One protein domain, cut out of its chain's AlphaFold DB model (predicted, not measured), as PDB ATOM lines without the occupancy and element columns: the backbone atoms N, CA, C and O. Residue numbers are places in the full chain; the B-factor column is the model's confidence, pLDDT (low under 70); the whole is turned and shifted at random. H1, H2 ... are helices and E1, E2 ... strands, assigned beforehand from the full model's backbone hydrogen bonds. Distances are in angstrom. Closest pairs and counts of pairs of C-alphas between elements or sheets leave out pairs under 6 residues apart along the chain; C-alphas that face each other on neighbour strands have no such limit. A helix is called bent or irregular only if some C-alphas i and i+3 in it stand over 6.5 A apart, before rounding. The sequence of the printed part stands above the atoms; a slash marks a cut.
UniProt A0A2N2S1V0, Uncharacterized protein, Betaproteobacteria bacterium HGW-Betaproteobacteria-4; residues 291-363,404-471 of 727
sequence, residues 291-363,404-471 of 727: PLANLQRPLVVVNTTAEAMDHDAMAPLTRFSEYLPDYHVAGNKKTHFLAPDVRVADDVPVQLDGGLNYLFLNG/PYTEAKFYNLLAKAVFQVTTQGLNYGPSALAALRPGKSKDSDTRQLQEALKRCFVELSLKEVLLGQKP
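This is residues 291 to 363 and 404 to 471 of the 727 residues of an uncharacterized protein of Betaproteobacteria bacterium HGW-Betaproteobacteria-4 (UniProt A0A2N2S1V0). A small twisted sheet of four short strands forms the core, with the long helix H5 over one face and the helix H3 over the other. H1 grazes the sheet with its residues 314 to 318, H4 packs on H1, and the small hairpin of E2 and E3 lies far from the core. The printed part has 141 residues, with five named helices and six named strands in the order E1 H1 H2 E2 E3 E4 E5 H3 E6 H4 H5. The sheet runs E4, E1, E5, E6, all parallel, and the class is mixed, helices and strands. The whole is compact, with a radius of gyration of the C-alphas of 14.9 A and spans of 43 by 38 by 23 A.

The sheet is made of E4, residues 342 to 344, 6.9 A long; E1, residues 299 to 303, 12.6 A; E5, residues 357 to 361, 13.4 A; and E6, residues 422 to 426, 13.7 A. E1 begins at C-alpha 299 (133.214, 145.188, 143.825). H5, residues 444 to 466, is 32.9 A long and ends at C-alpha 466 (126.827, 160.299, 141.604). H3, residues 404 to 414, is 14.2 A long. H1, residues 311 to 318, 9.6 A, is only just irregular: C-alphas 313 and 316 are 6.9 A apart. H2, residues 320 to 323, spans 5.4 A, and H4, residues 430 to 434, 6.3 A. E2, residues 328 to 330, spans 6.1 A, and E3, residues 333 to 335, 6.3 A.

E4 and E6 are the edge strands. Within hydrogen-bond range are N 301 and O 343 at 2.8 A between E1 and E4, N 300 and O 357 at 2.7 A between E1 and E5, and N 358 and O 422 at 2.9 A between E5 and E6. H5 is on one face of the sheet E4 E1 E5 E6 and H3 on the other, an arrangement in three layers, with helices on both faces of a sheet. H5 has a height over the sheet of 8.8 A and runs along the strands, at 10 degrees to E6 on the local plane; its closest C-alphas to E6 are those of Lys 463 and Thr 422, 5.8 A apart. H3, on the opposite face, has a height of 9.7 A and runs slantwise to the strands, at 34 degrees to E6 on the local plane. H1 and H4 touch, with the C-alphas of Ala 313 and Ala 434 closest at 3.9 A. H2 is close to H1 but not clearly touching, with the C-alphas of Tyr 323 and Pro 316 5.4 A apart. The hairpin E2 and E3 is antiparallel, with N 333 and O 330 at 2.9 A. Every O i to N i+4 pair is within hydrogen-bond range in H3, H4 and H5, 2 of 4 are in H1, and H2 is too short for such a pair.

The C-alphas of Ala 417 and Lys 442, the two farthest apart, are 44.2 A apart. Residues 364 to 403 are not printed, and C-alphas 363 and 404 are 11.5 A apart across the cut. The link from E4 to E5, 12 residues, is long. Residues 325 to 336 have a pLDDT under 70; the mean of the printed part is 85.5.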
ATOM      1  N   PRO A 291     116.150 149.738 138.196       71.06
ATOM      2  CA  PRO A 291     117.152 150.591 137.545       71.06
ATOM      3  C   PRO A 291     118.268 151.068 138.492       71.06
ATOM      4  O   PRO A 291     119.378 151.369 138.055       71.06
ATOM      5  N   LEU A 292     118.015 151.109 139.801       79.00
ATOM      6  CA  LEU A 292     118.950 151.573 140.830       79.00
ATOM      7  C   LEU A 292     119.728 150.438 141.507       79.00
ATOM      8  O   LEU A 292     120.723 150.706 142.162       79.00
ATOM      9  N   ALA A 293     119.290 149.189 141.365       75.44
ATOM     10  CA  ALA A 293     119.747 148.058 142.172       75.44
ATOM     11  C   ALA A 293     121.162 147.559 141.840       75.44
ATOM     12  O   ALA A 293     121.910 147.171 142.736       75.44
ATOM     13  N   ASN A 294     121.513 147.536 140.554       83.25
ATOM     14  CA  ASN A 294     122.674 146.787 140.074       83.25
ATOM     15  C   ASN A 294     123.936 147.652 139.989       83.25
ATOM     16  O   ASN A 294     123.889 148.758 139.439       83.25
ATOM     17  N   LEU A 295     125.055 147.121 140.486       88.75
ATOM     18  CA  LEU A 295     126.381 147.699 140.278       88.75
ATOM     19  C   LEU A 295     126.826 147.486 138.829       88.75
ATOM     20  O   LEU A 295     126.669 146.389 138.293       88.75
ATOM     21  N   GLN A 296     127.376 148.523 138.204       90.12
ATOM     22  CA  GLN A 296     127.966 148.431 136.863       90.12
ATOM     23  C   GLN A 296     129.470 148.167 136.901       90.12
ATOM     24  O   GLN A 296     130.036 147.712 135.907       90.12
ATOM     25  N   ARG A 297     130.122 148.436 138.035       91.38
ATOM     26  CA  ARG A 297     131.565 148.255 138.205       91.38
ATOM     27  C   ARG A 297     131.886 147.142 139.202       91.38
ATOM     28  O   ARG A 297     131.068 146.865 140.088       91.38
ATOM     29  N   PRO A 298     133.078 146.526 139.101       94.62
ATOM     30  CA  PRO A 298     133.492 145.477 140.023       94.62
ATOM     31  C   PRO A 298     133.487 145.943 141.482       94.62
ATOM     32  O   PRO A 298     133.768 147.106 141.786       94.62
ATOM     33  N   LEU A 299     133.177 145.015 142.383       95.50
ATOM     34  CA  LEU A 299     133.214 145.188 143.825       95.50
ATOM     35  C   LEU A 299     134.505 144.599 144.398       95.50
ATOM     36  O   LEU A 299     134.756 143.404 144.289       95.50
ATOM     37  N   VAL A 300     135.276 145.418 145.098       96.88
ATOM     38  CA  VAL A 300     136.394 145.003 145.939       96.88
ATOM     39  C   VAL A 300     135.929 144.934 147.390       96.88
ATOM     40  O   VAL A 300     135.476 145.926 147.964       96.88
ATOM     41  N   VAL A 301     136.056 143.764 148.001       96.50
ATOM     42  CA  VAL A 301     135.808 143.551 149.426       96.50
ATOM     43  C   VAL A 301     137.106 143.799 150.179       96.50
ATOM     44  O   VAL A 301     138.115 143.148 149.917       96.50
ATOM     45  N   VAL A 302     137.075 144.743 151.113       95.62
ATOM     46  CA  VAL A 302     138.199 145.067 151.992       95.62
ATOM     47  C   VAL A 302     137.875 144.539 153.378       95.62
ATOM     48  O   VAL A 302     137.009 145.072 154.074       95.62
ATOM     49  N   ASN A 303     138.559 143.476 153.780       93.38
ATOM     50  CA  ASN A 303     138.413 142.927 155.115       93.38
ATOM     51  C   ASN A 303     139.294 143.711 156.094       93.38
ATOM     52  O   ASN A 303     140.513 143.726 155.950       93.38
ATOM     53  N   THR A 304     138.690 144.385 157.076       89.69
ATOM     54  CA  THR A 304     139.451 145.130 158.093       89.69
ATOM     55  C   THR A 304     139.577 144.365 159.410       89.69
ATOM     56  O   THR A 304     140.037 144.939 160.399       89.69
ATOM     57  N   THR A 305     139.115 143.114 159.460       87.12
ATOM     58  CA  THR A 305     139.218 142.236 160.631       87.12
ATOM     59  C   THR A 305     140.356 141.230 160.446       87.12
ATOM     60  O   THR A 305     140.955 141.130 159.380       87.12
ATOM     61  N   ALA A 306     140.673 140.482 161.506       87.00
ATOM     62  CA  ALA A 306     141.650 139.392 161.444       87.00
ATOM     63  C   ALA A 306     141.053 138.070 160.913       87.00
ATOM     64  O   ALA A 306     141.762 137.070 160.827       87.00
ATOM     65  N   GLU A 307     139.751 138.032 160.618       90.69
ATOM     66  CA  GLU A 307     139.066 136.827 160.141       90.69
ATOM     67  C   GLU A 307     139.464 136.519 158.694       90.69
ATOM     68  O   GLU A 307     139.756 137.427 157.924       90.69
ATOM     69  N   ALA A 308     139.459 135.249 158.289       89.69
ATOM     70  CA  ALA A 308     139.759 134.885 156.907       89.69
ATOM     71  C   ALA A 308     138.559 135.156 155.984       89.69
ATOM     72  O   ALA A 308     137.417 134.864 156.339       89.69
ATOM     73  N   MET A 309     138.822 135.665 154.776       92.88
ATOM     74  CA  MET A 309     137.818 135.770 153.714       92.88
ATOM     75  C   MET A 309     137.820 134.481 152.878       92.88
ATOM     76  O   MET A 309     138.428 134.418 151.811       92.88
ATOM     77  N   ASP A 310     137.205 133.426 153.408       92.06
ATOM     78  CA  ASP A 310     137.152 132.110 152.768       92.06
ATOM     79  C   ASP A 310     136.010 131.977 151.736       92.06
ATOM     80  O   ASP A 310     135.259 132.915 151.453       92.06
ATOM     81  N   HIS A 311     135.891 130.790 151.137       91.88
ATOM     82  CA  HIS A 311     134.858 130.492 150.144       91.88
ATOM     83  C   HIS A 311     133.432 130.697 150.689       91.88
ATOM     84  O   HIS A 311     132.556 131.175 149.961       91.88
ATOM     85  N   ASP A 312     133.194 130.375 151.961       92.69
ATOM     86  CA  ASP A 312     131.868 130.462 152.567       92.69
ATOM     87  C   ASP A 312     131.506 131.914 152.897       92.69
ATOM     88  O   ASP A 312     130.380 132.336 152.626       92.69
ATOM     89  N   ALA A 313     132.464 132.715 153.370       92.62
ATOM     90  CA  ALA A 313     132.303 134.156 153.568       92.62
ATOM     91  C   ALA A 313     132.062 134.912 152.249       92.62
ATOM     92  O   ALA A 313     131.346 135.916 152.223       92.62
ATOM     93  N   MET A 314     132.628 134.425 151.141       93.50
ATOM     94  CA  MET A 314     132.444 135.001 149.804       93.50
ATOM     95  C   MET A 314     131.112 134.623 149.152       93.50
ATOM     96  O   MET A 314     130.592 135.389 148.335       93.50
ATOM     97  N   ALA A 315     130.542 133.468 149.499       92.38
ATOM     98  CA  ALA A 315     129.358 132.933 148.836       92.38
ATOM     99  C   ALA A 315     128.150 133.897 148.793       92.38
ATOM    100  O   ALA A 315     127.550 134.009 147.722       92.38
ATOM    101  N   PRO A 316     127.797 134.647 149.859       91.06
ATOM    102  CA  PRO A 316     126.695 135.611 149.803       91.06
ATOM    103  C   PRO A 316     126.924 136.781 148.837       91.06
ATOM    104  O   PRO A 316     125.960 137.412 148.408       91.06
ATOM    105  N   LEU A 317     128.181 137.090 148.505       90.75
ATOM    106  CA  LEU A 317     128.550 138.197 147.620       90.75
ATOM    107  C   LEU A 317     128.624 137.744 146.155       90.75
ATOM    108  O   LEU A 317     128.203 138.484 145.270       90.75
ATOM    109  N   THR A 318     129.107 136.525 145.902       90.06
ATOM    110  CA  THR A 318     129.250 135.957 144.548       90.06
ATOM    111  C   THR A 318     127.980 135.264 144.054       90.06
ATOM    112  O   THR A 318     127.657 135.334 142.872       90.06
ATOM    113  N   ARG A 319     127.213 134.637 144.953       88.25
ATOM    114  CA  ARG A 319     125.923 133.979 144.667       88.25
ATOM    115  C   ARG A 319     124.757 134.792 145.218       88.25
ATOM    116  O   ARG A 319     123.811 134.260 145.796       88.25
ATOM    117  N   PHE A 320     124.834 136.108 145.040       83.62
ATOM    118  CA  PHE A 320     123.941 137.088 145.660       83.62
ATOM    119  C   PHE A 320     122.449 136.741 145.527       83.62
ATOM    120  O   PHE A 320     121.705 136.802 146.503       83.62
ATOM    121  N   SER A 321     122.008 136.306 144.344       81.38
ATOM    122  CA  SER A 321     120.608 135.949 144.077       81.38
ATOM    123  C   SER A 321     120.093 134.755 144.890       81.38
ATOM    124  O   SER A 321     118.894 134.679 145.155       81.38
ATOM    125  N   GLU A 322     120.971 133.831 145.292       87.38
ATOM    126  CA  GLU A 322     120.621 132.668 146.123       87.38
ATOM    127  C   GLU A 322     120.461 133.060 147.598       87.38
ATOM    128  O   GLU A 322     119.549 132.591 148.283       87.38
ATOM    129  N   TYR A 323     121.340 133.935 148.090       86.88
ATOM    130  CA  TYR A 323     121.404 134.349 149.497       86.88
ATOM    131  C   TYR A 323     120.475 135.509 149.830       86.88
ATOM    132  O   TYR A 323     120.088 135.676 150.987       86.88
ATOM    133  N   LEU A 324     120.110 136.309 148.833       80.38
ATOM    134  CA  LEU A 324     119.262 137.486 148.983       80.38
ATOM    135  C   LEU A 324     118.116 137.448 147.962       80.38
ATOM    136  O   LEU A 324     117.985 138.365 147.146       80.38
ATOM    137  N   PRO A 325     117.265 136.400 147.994       68.38
ATOM    138  CA  PRO A 325     116.173 136.267 147.044       68.38
ATOM    139  C   PRO A 325     115.125 137.357 147.284       68.38
ATOM    140  O   PRO A 325     114.671 137.558 148.412       68.38
ATOM    141  N   ASP A 326     114.708 138.019 146.204       65.00
ATOM    142  CA  ASP A 326     113.733 139.113 146.196       65.00
ATOM    143  C   ASP A 326     114.143 140.281 147.116       65.00
ATOM    144  O   ASP A 326     113.759 140.360 148.286       65.00
ATOM    145  N   TYR A 327     114.919 141.232 146.596       58.09
ATOM    146  CA  TYR A 327     115.295 142.411 147.382       58.09
ATOM    147  C   TYR A 327     114.091 143.299 147.690       58.09
ATOM    148  O   TYR A 327     113.954 143.804 148.800       58.09
ATOM    149  N   HIS A 328     113.240 143.503 146.688       51.84
ATOM    150  CA  HIS A 328     112.162 144.479 146.714       51.84
ATOM    151  C   HIS A 328     110.898 143.873 146.136       51.84
ATOM    152  O   HIS A 328     110.964 143.056 145.214       51.84
ATOM    153  N   VAL A 329     109.758 144.311 146.655       47.00
ATOM    154  CA  VAL A 329     108.445 143.974 146.118       47.00
ATOM    155  C   VAL A 329     107.732 145.282 145.819       47.00
ATOM    156  O   VAL A 329     106.974 145.780 146.644       47.00
ATOM    157  N   ALA A 330     107.985 145.831 144.630       42.81
ATOM    158  CA  ALA A 330     107.281 147.024 144.180       42.81
ATOM    159  C   ALA A 330     105.972 146.651 143.498       42.81
ATOM    160  O   ALA A 330     105.983 146.099 142.397       42.81
ATOM    161  N   GLY A 331     104.832 146.872 144.159       45.31
ATOM    162  CA  GLY A 331     103.523 146.496 143.610       45.31
ATOM    163  C   GLY A 331     103.426 145.013 143.214       45.31
ATOM    164  O   GLY A 331     102.854 144.700 142.171       45.31
ATOM    165  N   ASN A 332     104.006 144.117 144.022       44.25
ATOM    166  CA  ASN A 332     104.167 142.676 143.759       44.25
ATOM    167  C   ASN A 332     105.182 142.288 142.665       44.25
ATOM    168  O   ASN A 332     105.275 141.109 142.326       44.25
ATOM    169  N   LYS A 333     105.989 143.221 142.142       52.34
ATOM    170  CA  LYS A 333     107.116 142.896 141.254       52.34
ATOM    171  C   LYS A 333     108.391 142.686 142.065       52.34
ATOM    172  O   LYS A 333     108.843 143.593 142.762       52.34
ATOM    173  N   LYS A 334     108.946 141.478 141.968       61.41
ATOM    174  CA  LYS A 334     110.229 141.111 142.567       61.41
ATOM    175  C   LYS A 334     111.351 141.780 141.783       61.41
ATOM    176  O   LYS A 334     111.457 141.574 140.578       61.41
ATOM    177  N   THR A 335     112.181 142.567 142.456       64.06
ATOM    178  CA  THR A 335     113.420 143.074 141.854       64.06
ATOM    179  C   THR A 335     114.532 142.052 142.049       64.06
ATOM    180  O   THR A 335     114.830 141.662 143.184       64.06
ATOM    181  N   HIS A 336     115.151 141.642 140.943       67.19
ATOM    182  CA  HIS A 336     116.312 140.760 140.940       67.19
ATOM    183  C   HIS A 336     117.593 141.589 140.894       67.19
ATOM    184  O   HIS A 336     117.742 142.481 140.063       67.19
ATOM    185  N   PHE A 337     118.504 141.290 141.814       72.19
ATOM    186  CA  PHE A 337     119.843 141.856 141.825       72.19
ATOM    187  C   PHE A 337     120.755 140.911 141.064       72.19
ATOM    188  O   PHE A 337     120.725 139.698 141.292       72.19
ATOM    189  N   LEU A 338     121.561 141.469 140.172       78.00
ATOM    190  CA  LEU A 338     122.640 140.735 139.534       78.00
ATOM    191  C   LEU A 338     123.806 140.625 140.516       78.00
ATOM    192  O   LEU A 338     124.100 141.574 141.248       78.00
ATOM    193  N   ALA A 339     124.459 139.464 140.539       80.06
ATOM    194  CA  ALA A 339     125.683 139.306 141.306       80.06
ATOM    195  C   ALA A 339     126.766 140.236 140.722       80.06
ATOM    196  O   ALA A 339     126.970 140.227 139.503       80.06
ATOM    197  N   PRO A 340     127.432 141.059 141.546       85.19
ATOM    198  CA  PRO A 340     128.540 141.885 141.080       85.19
ATOM    199  C   PRO A 340     129.772 141.024 140.749       85.19
ATOM    200  O   PRO A 340     129.927 139.926 141.277       85.19
ATOM    201  N   ASP A 341     130.680 141.542 139.915       90.69
ATOM    202  CA  ASP A 341     132.042 140.991 139.792       90.69
ATOM    203  C   ASP A 341     132.799 141.286 141.095       90.69
ATOM    204  O   ASP A 341     133.064 142.454 141.381       90.69
ATOM    205  N   VAL A 342     133.088 140.267 141.913       93.19
ATOM    206  CA  VAL A 342     133.673 140.441 143.255       93.19
ATOM    207  C   VAL A 342     135.146 140.051 143.278       93.19
ATOM    208  O   VAL A 342     135.527 138.970 142.836       93.19
ATOM    209  N   ARG A 343     135.967 140.903 143.896       94.19
ATOM    210  CA  ARG A 343     137.377 140.656 144.216       94.19
ATOM    211  C   ARG A 343     137.619 140.919 145.695       94.19
ATOM    212  O   ARG A 343     136.937 141.746 146.293       94.19
ATOM    213  N   VAL A 344     138.594 140.241 146.281       93.44
ATOM    214  CA  VAL A 344     139.032 140.494 147.660       93.44
ATOM    215  C   VAL A 344     140.343 141.260 147.595       93.44
ATOM    216  O   VAL A 344     141.208 140.914 146.795       93.44
ATOM    217  N   ALA A 345     140.463 142.331 148.376       93.19
ATOM    218  CA  ALA A 345     141.736 143.020 148.532       93.19
ATOM    219  C   ALA A 345     142.646 142.216 149.470       93.19
ATOM    220  O   ALA A 345     142.186 141.773 150.521       93.19
ATOM    221  N   ASP A 346     143.921 142.075 149.103       87.75
ATOM    222  CA  ASP A 346     144.914 141.384 149.939       87.75
ATOM    223  C   ASP A 346     145.141 142.118 151.271       87.75
ATOM    224  O   ASP A 346     145.258 141.492 152.319       87.75
ATOM    225  N   ASP A 347     145.124 143.454 151.228       88.06
ATOM    226  CA  ASP A 347     145.278 144.359 152.365       88.06
ATOM    227  C   ASP A 347     144.344 145.572 152.220       88.06
ATOM    228  O   ASP A 347     143.765 145.820 151.157       88.06
ATOM    229  N   VAL A 348     144.229 146.388 153.274       88.50
ATOM    230  CA  VAL A 348     143.560 147.697 153.198       88.50
ATOM    231  C   VAL A 348     144.301 148.594 152.190       88.50
ATOM    232  O   VAL A 348     145.440 148.987 152.459       88.50
ATOM    233  N   PRO A 349     143.675 148.993 151.065       88.19
ATOM    234  CA  PRO A 349     144.362 149.790 150.056       88.19
ATOM    235  C   PRO A 349     144.680 151.201 150.561       88.19
ATOM    236  O   PRO A 349     143.824 151.883 151.125       88.19
ATOM    237  N   VAL A 350     145.899 151.675 150.289       80.12
ATOM    238  CA  VAL A 350     146.324 153.050 150.616       80.12
ATOM    239  C   VAL A 350     145.651 154.076 149.697       80.12
ATOM    240  O   VAL A 350     145.337 155.189 150.119       80.12
ATOM    241  N   GLN A 351     145.422 153.705 148.435       85.81
ATOM    242  CA  GLN A 351     144.709 154.509 147.445       85.81
ATOM    243  C   GLN A 351     143.581 153.686 146.833       85.81
ATOM    244  O   GLN A 351     143.734 152.490 146.590       85.81
ATOM    245  N   LEU A 352     142.450 154.344 146.598       91.12
ATOM    246  CA  LEU A 352     141.263 153.731 146.020       91.12
ATOM    247  C   LEU A 352     141.147 154.118 144.547       91.12
ATOM    248  O   LEU A 352     141.283 155.291 144.200       91.12
ATOM    249  N   ASP A 353     140.880 153.131 143.698       90.50
ATOM    250  CA  ASP A 353     140.651 153.317 142.270       90.50
ATOM    251  C   ASP A 353     139.227 153.838 142.031       90.50
ATOM    252  O   ASP A 353     138.238 153.248 142.473       90.50
ATOM    253  N   GLY A 354     139.117 154.944 141.296       87.12
ATOM    254  CA  GLY A 354     137.837 155.523 140.903       87.12
ATOM    255  C   GLY A 354     137.001 154.609 140.007       87.12
ATOM    256  O   GLY A 354     135.792 154.806 139.942       87.12
ATOM    257  N   GLY A 355     137.596 153.606 139.354       90.69
ATOM    258  CA  GLY A 355     136.915 152.608 138.524       90.69
ATOM    259  C   GLY A 355     136.283 151.439 139.288       90.69
ATOM    260  O   GLY A 355     135.608 150.621 138.665       90.69
ATOM    261  N   LEU A 356     136.464 151.350 140.610       94.19
ATOM    262  CA  LEU A 356     136.024 150.217 141.433       94.19
ATOM    263  C   LEU A 356     135.040 150.642 142.534       94.19
ATOM    264  O   LEU A 356     135.066 151.771 143.029       94.19
ATOM    265  N   ASN A 357     134.184 149.712 142.956       94.81
ATOM    266  CA  ASN A 357     133.373 149.836 144.165       94.81
ATOM    267  C   ASN A 357     134.086 149.153 145.335       94.81
ATOM    268  O   ASN A 357     134.612 148.065 145.159       94.81
ATOM    269  N   TYR A 358     134.058 149.736 146.534       95.94
ATOM    270  CA  TYR A 358     134.693 149.152 147.719       95.94
ATOM    271  C   TYR A 358     133.682 148.904 148.839       95.94
ATOM    272  O   TYR A 358     133.003 149.834 149.280       95.94
ATOM    273  N   LEU A 359     133.620 147.670 149.342       95.38
ATOM    274  CA  LEU A 359     132.860 147.292 150.537       95.38
ATOM    275  C   LEU A 359     133.827 146.915 151.664       95.38
ATOM    276  O   LEU A 359     134.533 145.918 151.564       95.38
ATOM    277  N   PHE A 360     133.843 147.703 152.735       94.31
ATOM    278  CA  PHE A 360     134.668 147.469 153.918       94.31
ATOM    279  C   PHE A 360     133.900 146.640 154.949       94.31
ATOM    280  O   PHE A 360     132.802 147.029 155.353       94.31
ATOM    281  N   LEU A 361     134.479 145.526 155.391       93.19
ATOM    282  CA  LEU A 361     133.953 144.683 156.468       93.19
ATOM    283  C   LEU A 361     134.637 145.072 157.783       93.19
ATOM    284  O   LEU A 361     135.802 144.737 157.991       93.19
ATOM    285  N   ASN A 362     133.923 145.801 158.644       83.00
ATOM    286  CA  ASN A 362     134.499 146.461 159.824       83.00
ATOM    287  C   ASN A 362     134.445 145.627 161.119       83.00
ATOM    288  O   ASN A 362     134.966 146.067 162.143       83.00
ATOM    289  N   GLY A 363     133.810 144.449 161.093       75.31
ATOM    290  CA  GLY A 363     133.473 143.694 162.307       75.31
ATOM    291  C   GLY A 363     132.320 144.324 163.103       75.31
ATOM    292  O   GLY A 363     131.768 145.360 162.715       75.31
ATOM    293  N   PRO A 404     140.049 151.761 159.411       88.69
ATOM    294  CA  PRO A 404     140.355 151.869 157.985       88.69
ATOM    295  C   PRO A 404     139.228 152.444 157.124       88.69
ATOM    296  O   PRO A 404     139.482 153.285 156.264       88.69
ATOM    297  N   TYR A 405     137.977 152.038 157.365       90.62
ATOM    298  CA  TYR A 405     136.840 152.573 156.621       90.62
ATOM    299  C   TYR A 405     136.606 154.055 156.922       90.62
ATOM    300  O   TYR A 405     136.371 154.842 156.002       90.62
ATOM    301  N   THR A 406     136.698 154.464 158.190       90.12
ATOM    302  CA  THR A 406     136.558 155.873 158.582       90.12
ATOM    303  C   THR A 406     137.639 156.744 157.947       90.12
ATOM    304  O   THR A 406     137.323 157.829 157.451       90.12
ATOM    305  N   GLU A 407     138.890 156.277 157.894       91.06
ATOM    306  CA  GLU A 407     139.972 156.978 157.191       91.06
ATOM    307  C   GLU A 407     139.727 157.030 155.681       91.06
ATOM    308  O   GLU A 407     139.793 158.108 155.086       91.06
ATOM    309  N   ALA A 408     139.369 155.904 155.059       90.25
ATOM    310  CA  ALA A 408     139.070 155.836 153.633       90.25
ATOM    311  C   ALA A 408     137.931 156.792 153.243       90.25
ATOM    312  O   ALA A 408     138.068 157.547 152.275       90.25
ATOM    313  N   LYS A 409     136.841 156.811 154.023       90.25
ATOM    314  CA  LYS A 409     135.722 157.750 153.863       90.25
ATOM    315  C   LYS A 409     136.184 159.193 154.051       90.25
ATOM    316  O   LYS A 409     135.840 160.052 153.245       90.25
ATOM    317  N   PHE A 410     136.991 159.486 155.066       91.81
ATOM    318  CA  PHE A 410     137.471 160.847 155.281       91.81
ATOM    319  C   PHE A 410     138.363 161.340 154.133       91.81
ATOM    320  O   PHE A 410     138.069 162.368 153.527       91.81
ATOM    321  N   TYR A 411     139.429 160.614 153.800       90.50
ATOM    322  CA  TYR A 411     140.443 161.090 152.857       90.50
ATOM    323  C   TYR A 411     139.983 161.088 151.404       90.50
ATOM    324  O   TYR A 411     140.392 161.970 150.645       90.50
ATOM    325  N   ASN A 412     139.150 160.126 151.008       87.75
ATOM    326  CA  ASN A 412     138.711 160.011 149.619       87.75
ATOM    327  C   ASN A 412     137.361 160.679 149.364       87.75
ATOM    328  O   ASN A 412     137.088 161.061 148.229       87.75
ATOM    329  N   LEU A 413     136.544 160.854 150.407       87.06
ATOM    330  CA  LEU A 413     135.269 161.550 150.306       87.06
ATOM    331  C   LEU A 413     135.328 162.873 151.078       87.06
ATOM    332  O   LEU A 413     135.363 163.938 150.460       87.06
ATOM    333  N   LEU A 414     135.258 162.875 152.415       90.00
ATOM    334  CA  LEU A 414     134.950 164.085 153.220       90.00
ATOM    335  C   LEU A 414     135.936 165.242 153.023       90.00
ATOM    336  O   LEU A 414     135.512 166.389 152.920       90.00
ATOM    337  N   ALA A 415     137.226 164.957 152.899       90.62
ATOM    338  CA  ALA A 415     138.288 165.946 152.736       90.62
ATOM    339  C   ALA A 415     138.465 166.447 151.286       90.62
ATOM    340  O   ALA A 415     139.346 167.277 151.018       90.62
ATOM    341  N   LYS A 416     137.656 165.956 150.338       90.38
ATOM    342  CA  LYS A 416     137.738 166.282 148.908       90.38
ATOM    343  C   LYS A 416     136.578 167.176 148.471       90.38
ATOM    344  O   LYS A 416     135.457 167.062 148.959       90.38
ATOM    345  N   ALA A 417     136.869 168.066 147.521       91.25
ATOM    346  CA  ALA A 417     135.878 168.963 146.919       91.25
ATOM    347  C   ALA A 417     135.065 168.286 145.803       91.25
ATOM    348  O   ALA A 417     134.009 168.780 145.415       91.25
ATOM    349  N   VAL A 418     135.568 167.165 145.284       89.44
ATOM    350  CA  VAL A 418     134.973 166.394 144.192       89.44
ATOM    351  C   VAL A 418     134.867 164.944 144.638       89.44
ATOM    352  O   VAL A 418     135.788 164.414 145.260       89.44
ATOM    353  N   PHE A 419     133.737 164.320 144.323       86.88
ATOM    354  CA  PHE A 419     133.481 162.909 144.590       86.88
ATOM    355  C   PHE A 419     134.203 162.060 143.530       86.88
ATOM    356  O   PHE A 419     134.009 162.296 142.341       86.88
ATOM    357  N   GLN A 420     135.072 161.129 143.942       86.69
ATOM    358  CA  GLN A 420     135.959 160.390 143.019       86.69
ATOM    359  C   GLN A 420     135.885 158.866 143.145       86.69
ATOM    360  O   GLN A 420     136.240 158.165 142.205       86.69
ATOM    361  N   VAL A 421     135.435 158.348 144.287       90.12
ATOM    362  CA  VAL A 421     135.445 156.909 144.579       90.12
ATOM    363  C   VAL A 421     134.145 156.485 145.241       90.12
ATOM    364  O   VAL A 421     133.435 157.289 145.840       90.12
ATOM    365  N   THR A 422     133.849 155.197 145.173       91.88
ATOM    366  CA  THR A 422     132.648 154.592 145.754       91.88
ATOM    367  C   THR A 422     133.031 153.621 146.848       91.88
ATOM    368  O   THR A 422     133.554 152.544 146.572       91.88
ATOM    369  N   THR A 423     132.753 153.993 148.093       92.44
ATOM    370  CA  THR A 423     133.033 153.158 149.263       92.44
ATOM    371  C   THR A 423     131.790 152.987 150.117       92.44
ATOM    372  O   THR A 423     130.943 153.884 150.181       92.44
ATOM    373  N   GLN A 424     131.672 151.844 150.785       91.88
ATOM    374  CA  GLN A 424     130.659 151.601 151.800       91.88
ATOM    375  C   GLN A 424     131.183 150.680 152.896       91.88
ATOM    376  O   GLN A 424     131.964 149.777 152.621       91.88
ATOM    377  N   GLY A 425     130.748 150.909 154.134       90.00
ATOM    378  CA  GLY A 425     131.114 150.096 155.290       90.00
ATOM    379  C   GLY A 425     129.955 149.222 155.753       90.00
ATOM    380  O   GLY A 425     128.817 149.686 155.836       90.00
ATOM    381  N   LEU A 426     130.265 147.978 156.099       89.44
ATOM    382  CA  LEU A 426     129.363 147.018 156.718       89.44
ATOM    383  C   LEU A 426     129.920 146.644 158.097       89.44
ATOM    384  O   LEU A 426     131.059 146.202 158.217       89.44
ATOM    385  N   ASN A 427     129.111 146.812 159.143       86.62
ATOM    386  CA  ASN A 427     129.494 146.481 160.523       86.62
ATOM    387  C   ASN A 427     129.318 144.978 160.813       86.62
ATOM    388  O   ASN A 427     128.643 144.603 161.767       86.62
ATOM    389  N   TYR A 428     129.859 144.136 159.936       88.31
ATOM    390  CA  TYR A 428     129.883 142.681 160.055       88.31
ATOM    391  C   TYR A 428     131.232 142.169 159.545       88.31
ATOM    392  O   TYR A 428     131.833 142.786 158.661       88.31
ATOM    393  N   GLY A 429     131.713 141.069 160.125       89.94
ATOM    394  CA  GLY A 429     132.932 140.381 159.696       89.94
ATOM    395  C   GLY A 429     132.659 139.244 158.698       89.94
ATOM    396  O   GLY A 429     131.498 138.864 158.498       89.94
ATOM    397  N   PRO A 430     133.714 138.679 158.084       93.88
ATOM    398  CA  PRO A 430     133.634 137.487 157.233       93.88
ATOM    399  C   PRO A 430     132.852 136.310 157.842       93.88
ATOM    400  O   PRO A 430     132.042 135.689 157.154       93.88
ATOM    401  N   SER A 431     133.017 136.035 159.137       92.50
ATOM    402  CA  SER A 431     132.323 134.945 159.844       92.50
ATOM    403  C   SER A 431     130.798 135.080 159.816       92.50
ATOM    404  O   SER A 431     130.084 134.099 159.605       92.50
ATOM    405  N   ALA A 432     130.283 136.304 159.959       91.19
ATOM    406  CA  ALA A 432     128.852 136.576 159.879       91.19
ATOM    407  C   ALA A 432     128.309 136.335 158.460       91.19
ATOM    408  O   ALA A 432     127.200 135.828 158.301       91.19
ATOM    409  N   LEU A 433     129.101 136.650 157.427       92.50
ATOM    410  CA  LEU A 433     128.751 136.337 156.039       92.50
ATOM    411  C   LEU A 433     128.728 134.822 155.802       92.50
ATOM    412  O   LEU A 433     127.752 134.318 155.250       92.50
ATOM    413  N   ALA A 434     129.736 134.090 156.281       92.62
ATOM    414  CA  ALA A 434     129.811 132.631 156.150       92.62
ATOM    415  C   ALA A 434     128.642 131.903 156.847       92.62
ATOM    416  O   ALA A 434     128.197 130.835 156.412       92.62
ATOM    417  N   ALA A 435     128.107 132.494 157.919       91.44
ATOM    418  CA  ALA A 435     126.948 131.972 158.635       91.44
ATOM    419  C   ALA A 435     125.626 132.116 157.858       91.44
ATOM    420  O   ALA A 435     124.662 131.403 158.161       91.44
ATOM    421  N   LEU A 436     125.556 132.992 156.846       90.69
ATOM    422  CA  LEU A 436     124.353 133.142 156.031       90.69
ATOM    423  C   LEU A 436     124.018 131.835 155.301       90.69
ATOM    424  O   LEU A 436     124.880 131.055 154.883       90.69
ATOM    425  N   ARG A 437     122.720 131.603 155.116       89.12
ATOM    426  CA  ARG A 437     122.193 130.478 154.340       89.12
ATOM    427  C   ARG A 437     121.390 131.001 153.147       89.12
ATOM    428  O   ARG A 437     120.762 132.054 153.278       89.12
ATOM    429  N   PRO A 438     121.388 130.288 152.004       87.44
ATOM    430  CA  PRO A 438     120.522 130.617 150.878       87.44
ATOM    431  C   PRO A 438     119.044 130.677 151.283       87.44
ATOM    432  O   PRO A 438     118.589 129.885 152.110       87.44
ATOM    433  N   GLY A 439     118.279 131.575 150.665       82.50
ATOM    434  CA  GLY A 439     116.847 131.713 150.925       82.50
ATOM    435  C   GLY A 439     116.458 132.849 151.880       82.50
ATOM    436  O   GLY A 439     117.276 133.626 152.373       82.50
ATOM    437  N   LYS A 440     115.149 132.954 152.145       73.62
ATOM    438  CA  LYS A 440     114.606 133.893 153.138       73.62
ATOM    439  C   LYS A 440     114.812 133.328 154.539       73.62
ATOM    440  O   LYS A 440     114.294 132.252 154.840       73.62
ATOM    441  N   SER A 441     115.514 134.064 155.398       74.00
ATOM    442  CA  SER A 441     115.697 133.642 156.786       74.00
ATOM    443  C   SER A 441     114.484 133.975 157.657       74.00
ATOM    444  O   SER A 441     113.888 135.050 157.543       74.00
ATOM    445  N   LYS A 442     114.130 133.043 158.549       74.50
ATOM    446  CA  LYS A 442     113.195 133.282 159.662       74.50
ATOM    447  C   LYS A 442     113.909 133.810 160.909       74.50
ATOM    448  O   LYS A 442     113.247 134.338 161.797       74.50
ATOM    449  N   ASP A 443     115.230 133.663 160.962       82.69
ATOM    450  CA  ASP A 443     116.060 134.173 162.043       82.69
ATOM    451  C   ASP A 443     116.221 135.698 161.937       82.69
ATOM    452  O   ASP A 443     116.439 136.249 160.851       82.69
ATOM    453  N   SER A 444     116.082 136.376 163.078       76.62
ATOM    454  CA  SER A 444     116.117 137.838 163.193       76.62
ATOM    455  C   SER A 444     117.418 138.414 162.649       76.62
ATOM    456  O   SER A 444     117.388 139.354 161.849       76.62
ATOM    457  N   ASP A 445     118.538 137.852 163.082       77.69
ATOM    458  CA  ASP A 445     119.850 138.479 162.949       77.69
ATOM    459  C   ASP A 445     120.406 138.225 161.552       77.69
ATOM    460  O   ASP A 445     120.864 139.145 160.872       77.69
ATOM    461  N   THR A 446     120.187 137.012 161.045       82.75
ATOM    462  CA  THR A 446     120.401 136.661 159.639       82.75
ATOM    463  C   THR A 446     119.618 137.598 158.715       82.75
ATOM    464  O   THR A 446     120.170 138.121 157.747       82.75
ATOM    465  N   ARG A 447     118.335 137.870 159.008       81.00
ATOM    466  CA  ARG A 447     117.519 138.797 158.206       81.00
ATOM    467  C   ARG A 447     118.062 140.227 158.264       81.00
ATOM    468  O   ARG A 447     118.063 140.914 157.247       81.00
ATOM    469  N   GLN A 448     118.532 140.688 159.422       81.38
ATOM    470  CA  GLN A 448     119.138 142.018 159.553       81.38
ATOM    471  C   GLN A 448     120.415 142.152 158.720       81.38
ATOM    472  O   GLN A 448     120.576 143.163 158.030       81.38
ATOM    473  N   LEU A 449     121.279 141.136 158.728       86.50
ATOM    474  CA  LEU A 449     122.477 141.096 157.890       86.50
ATOM    475  C   LEU A 449     122.118 141.073 156.399       86.50
ATOM    476  O   LEU A 449     122.677 141.850 155.623       86.50
ATOM    477  N   GLN A 450     121.135 140.259 156.001       84.94
ATOM    478  CA  GLN A 450     120.630 140.244 154.628       84.94
ATOM    479  C   GLN A 450     120.184 141.648 154.183       84.94
ATOM    480  O   GLN A 450     120.612 142.135 153.136       84.94
ATOM    481  N   GLU A 451     119.399 142.350 155.002       80.75
ATOM    482  CA  GLU A 451     118.965 143.724 154.721       80.75
ATOM    483  C   GLU A 451     120.115 144.750 154.791       80.75
ATOM    484  O   GLU A 451     120.112 145.752 154.074       80.75
ATOM    485  N   ALA A 452     121.136 144.537 155.623       83.69
ATOM    486  CA  ALA A 452     122.325 145.390 155.673       83.69
ATOM    487  C   ALA A 452     123.168 145.288 154.393       83.69
ATOM    488  O   ALA A 452     123.511 146.324 153.818       83.69
ATOM    489  N   LEU A 453     123.429 144.071 153.905       87.06
ATOM    490  CA  LEU A 453     124.121 143.831 152.634       87.06
ATOM    491  C   LEU A 453     123.380 144.497 151.482       87.06
ATOM    492  O   LEU A 453     123.931 145.337 150.773       87.06
ATOM    493  N   LYS A 454     122.091 144.181 151.366       82.81
ATOM    494  CA  LYS A 454     121.168 144.785 150.412       82.81
ATOM    495  C   LYS A 454     121.293 146.316 150.380       82.81
ATOM    496  O   LYS A 454     121.459 146.912 149.311       82.81
ATOM    497  N   ARG A 455     121.239 146.983 151.532       82.25
ATOM    498  CA  ARG A 455     121.368 148.450 151.611       82.25
ATOM    499  C   ARG A 455     122.721 148.948 151.115       82.25
ATOM    500  O   ARG A 455     122.750 149.925 150.372       82.25
ATOM    501  N   CYS A 456     123.809 148.261 151.464       87.94
ATOM    502  CA  CYS A 456     125.147 148.633 151.009       87.94
ATOM    503  C   CYS A 456     125.254 148.627 149.480       87.94
ATOM    504  O   CYS A 456     125.798 149.570 148.912       87.94
ATOM    505  N   PHE A 457     124.680 147.627 148.809       86.75
ATOM    506  CA  PHE A 457     124.712 147.535 147.346       86.75
ATOM    507  C   PHE A 457     123.930 148.642 146.645       86.75
ATOM    508  O   PHE A 457     124.445 149.255 145.713       86.75
ATOM    509  N   VAL A 458     122.718 148.952 147.111       85.94
ATOM    510  CA  VAL A 458     121.938 150.058 146.531       85.94
ATOM    511  C   VAL A 458     122.629 151.395 146.776       85.94
ATOM    512  O   VAL A 458     122.645 152.248 145.891       85.94
ATOM    513  N   GLU A 459     123.237 151.585 147.949       88.81
ATOM    514  CA  GLU A 459     123.987 152.806 148.232       88.81
ATOM    515  C   GLU A 459     125.220 152.931 147.336       88.81
ATOM    516  O   GLU A 459     125.430 153.990 146.751       88.81
ATOM    517  N   LEU A 460     125.995 151.857 147.166       91.00
ATOM    518  CA  LEU A 460     127.113 151.819 146.221       91.00
ATOM    519  C   LEU A 460     126.645 152.141 144.799       91.00
ATOM    520  O   LEU A 460     127.241 152.999 144.155       91.00
ATOM    521  N   SER A 461     125.537 151.552 144.344       90.19
ATOM    522  CA  SER A 461     124.992 151.816 143.011       90.19
ATOM    523  C   SER A 461     124.574 153.277 142.817       90.19
ATOM    524  O   SER A 461     124.852 153.879 141.783       90.19
ATOM    525  N   LEU A 462     123.968 153.902 143.830       90.56
ATOM    526  CA  LEU A 462     123.661 155.335 143.791       90.56
ATOM    527  C   LEU A 462     124.923 156.205 143.816       90.56
ATOM    528  O   LEU A 462     124.929 157.285 143.226       90.56
ATOM    529  N   LYS A 463     126.007 155.751 144.454       92.06
ATOM    530  CA  LYS A 463     127.303 156.439 144.383       92.06
ATOM    531  C   LYS A 463     127.940 156.303 142.987       92.06
ATOM    532  O   LYS A 463     128.607 157.238 142.558       92.06
ATOM    533  N   GLU A 464     127.691 155.219 142.242       92.81
ATOM    534  CA  GLU A 464     128.071 155.129 140.815       92.81
ATOM    535  C   GLU A 464     127.328 156.170 139.972       92.81
ATOM    536  O   GLU A 464     127.934 156.828 139.122       92.81
ATOM    537  N   VAL A 465     126.031 156.360 140.243       92.62
ATOM    538  CA  VAL A 465     125.240 157.428 139.612       92.62
ATOM    539  C   VAL A 465     125.848 158.788 139.926       92.62
ATOM    540  O   VAL A 465     126.017 159.602 139.026       92.62
ATOM    541  N   LEU A 466     126.228 159.031 141.182       92.06
ATOM    542  CA  LEU A 466     126.827 160.299 141.604       92.06
ATOM    543  C   LEU A 466     128.181 160.598 140.929       92.06
ATOM    544  O   LEU A 466     128.538 161.764 140.756       92.06
ATOM    545  N   LEU A 467     128.923 159.564 140.524       91.88
ATOM    546  CA  LEU A 467     130.144 159.689 139.717       91.88
ATOM    547  C   LEU A 467     129.874 159.884 138.215       91.88
ATOM    548  O   LEU A 467     130.824 159.920 137.431       91.88
ATOM    549  N   GLY A 468     128.608 159.953 137.798       92.00
ATOM    550  CA  GLY A 468     128.225 160.035 136.390       92.00
ATOM    551  C   GLY A 468     128.489 158.751 135.602       92.00
ATOM    552  O   GLY A 468     128.458 158.773 134.377       92.00
ATOM    553  N   GLN A 469     128.757 157.630 136.280       90.81
ATOM    554  CA  GLN A 469     129.062 156.350 135.626       90.81
ATOM    555  C   GLN A 469     127.799 155.584 135.235       90.81
ATOM    556  O   GLN A 469     127.838 154.732 134.355       90.81
ATOM    557  N   LYS A 470     126.680 155.896 135.894       90.06
ATOM    558  CA  LYS A 470     125.406 155.205 135.735       90.06
ATOM    559  C   LYS A 470     124.260 156.221 135.611       90.06
ATOM    560  O   LYS A 470     124.130 157.074 136.489       90.06
ATOM    561  N   PRO A 471     123.401 156.143 134.581       92.00
ATOM    562  CA  PRO A 471     122.194 156.959 134.513       92.00
ATOM    563  C   PRO A 471     121.091 156.406 135.425       92.00
ATOM    564  O   PRO A 471     121.027 155.203 135.693       92.00
TER     565      PRO A 471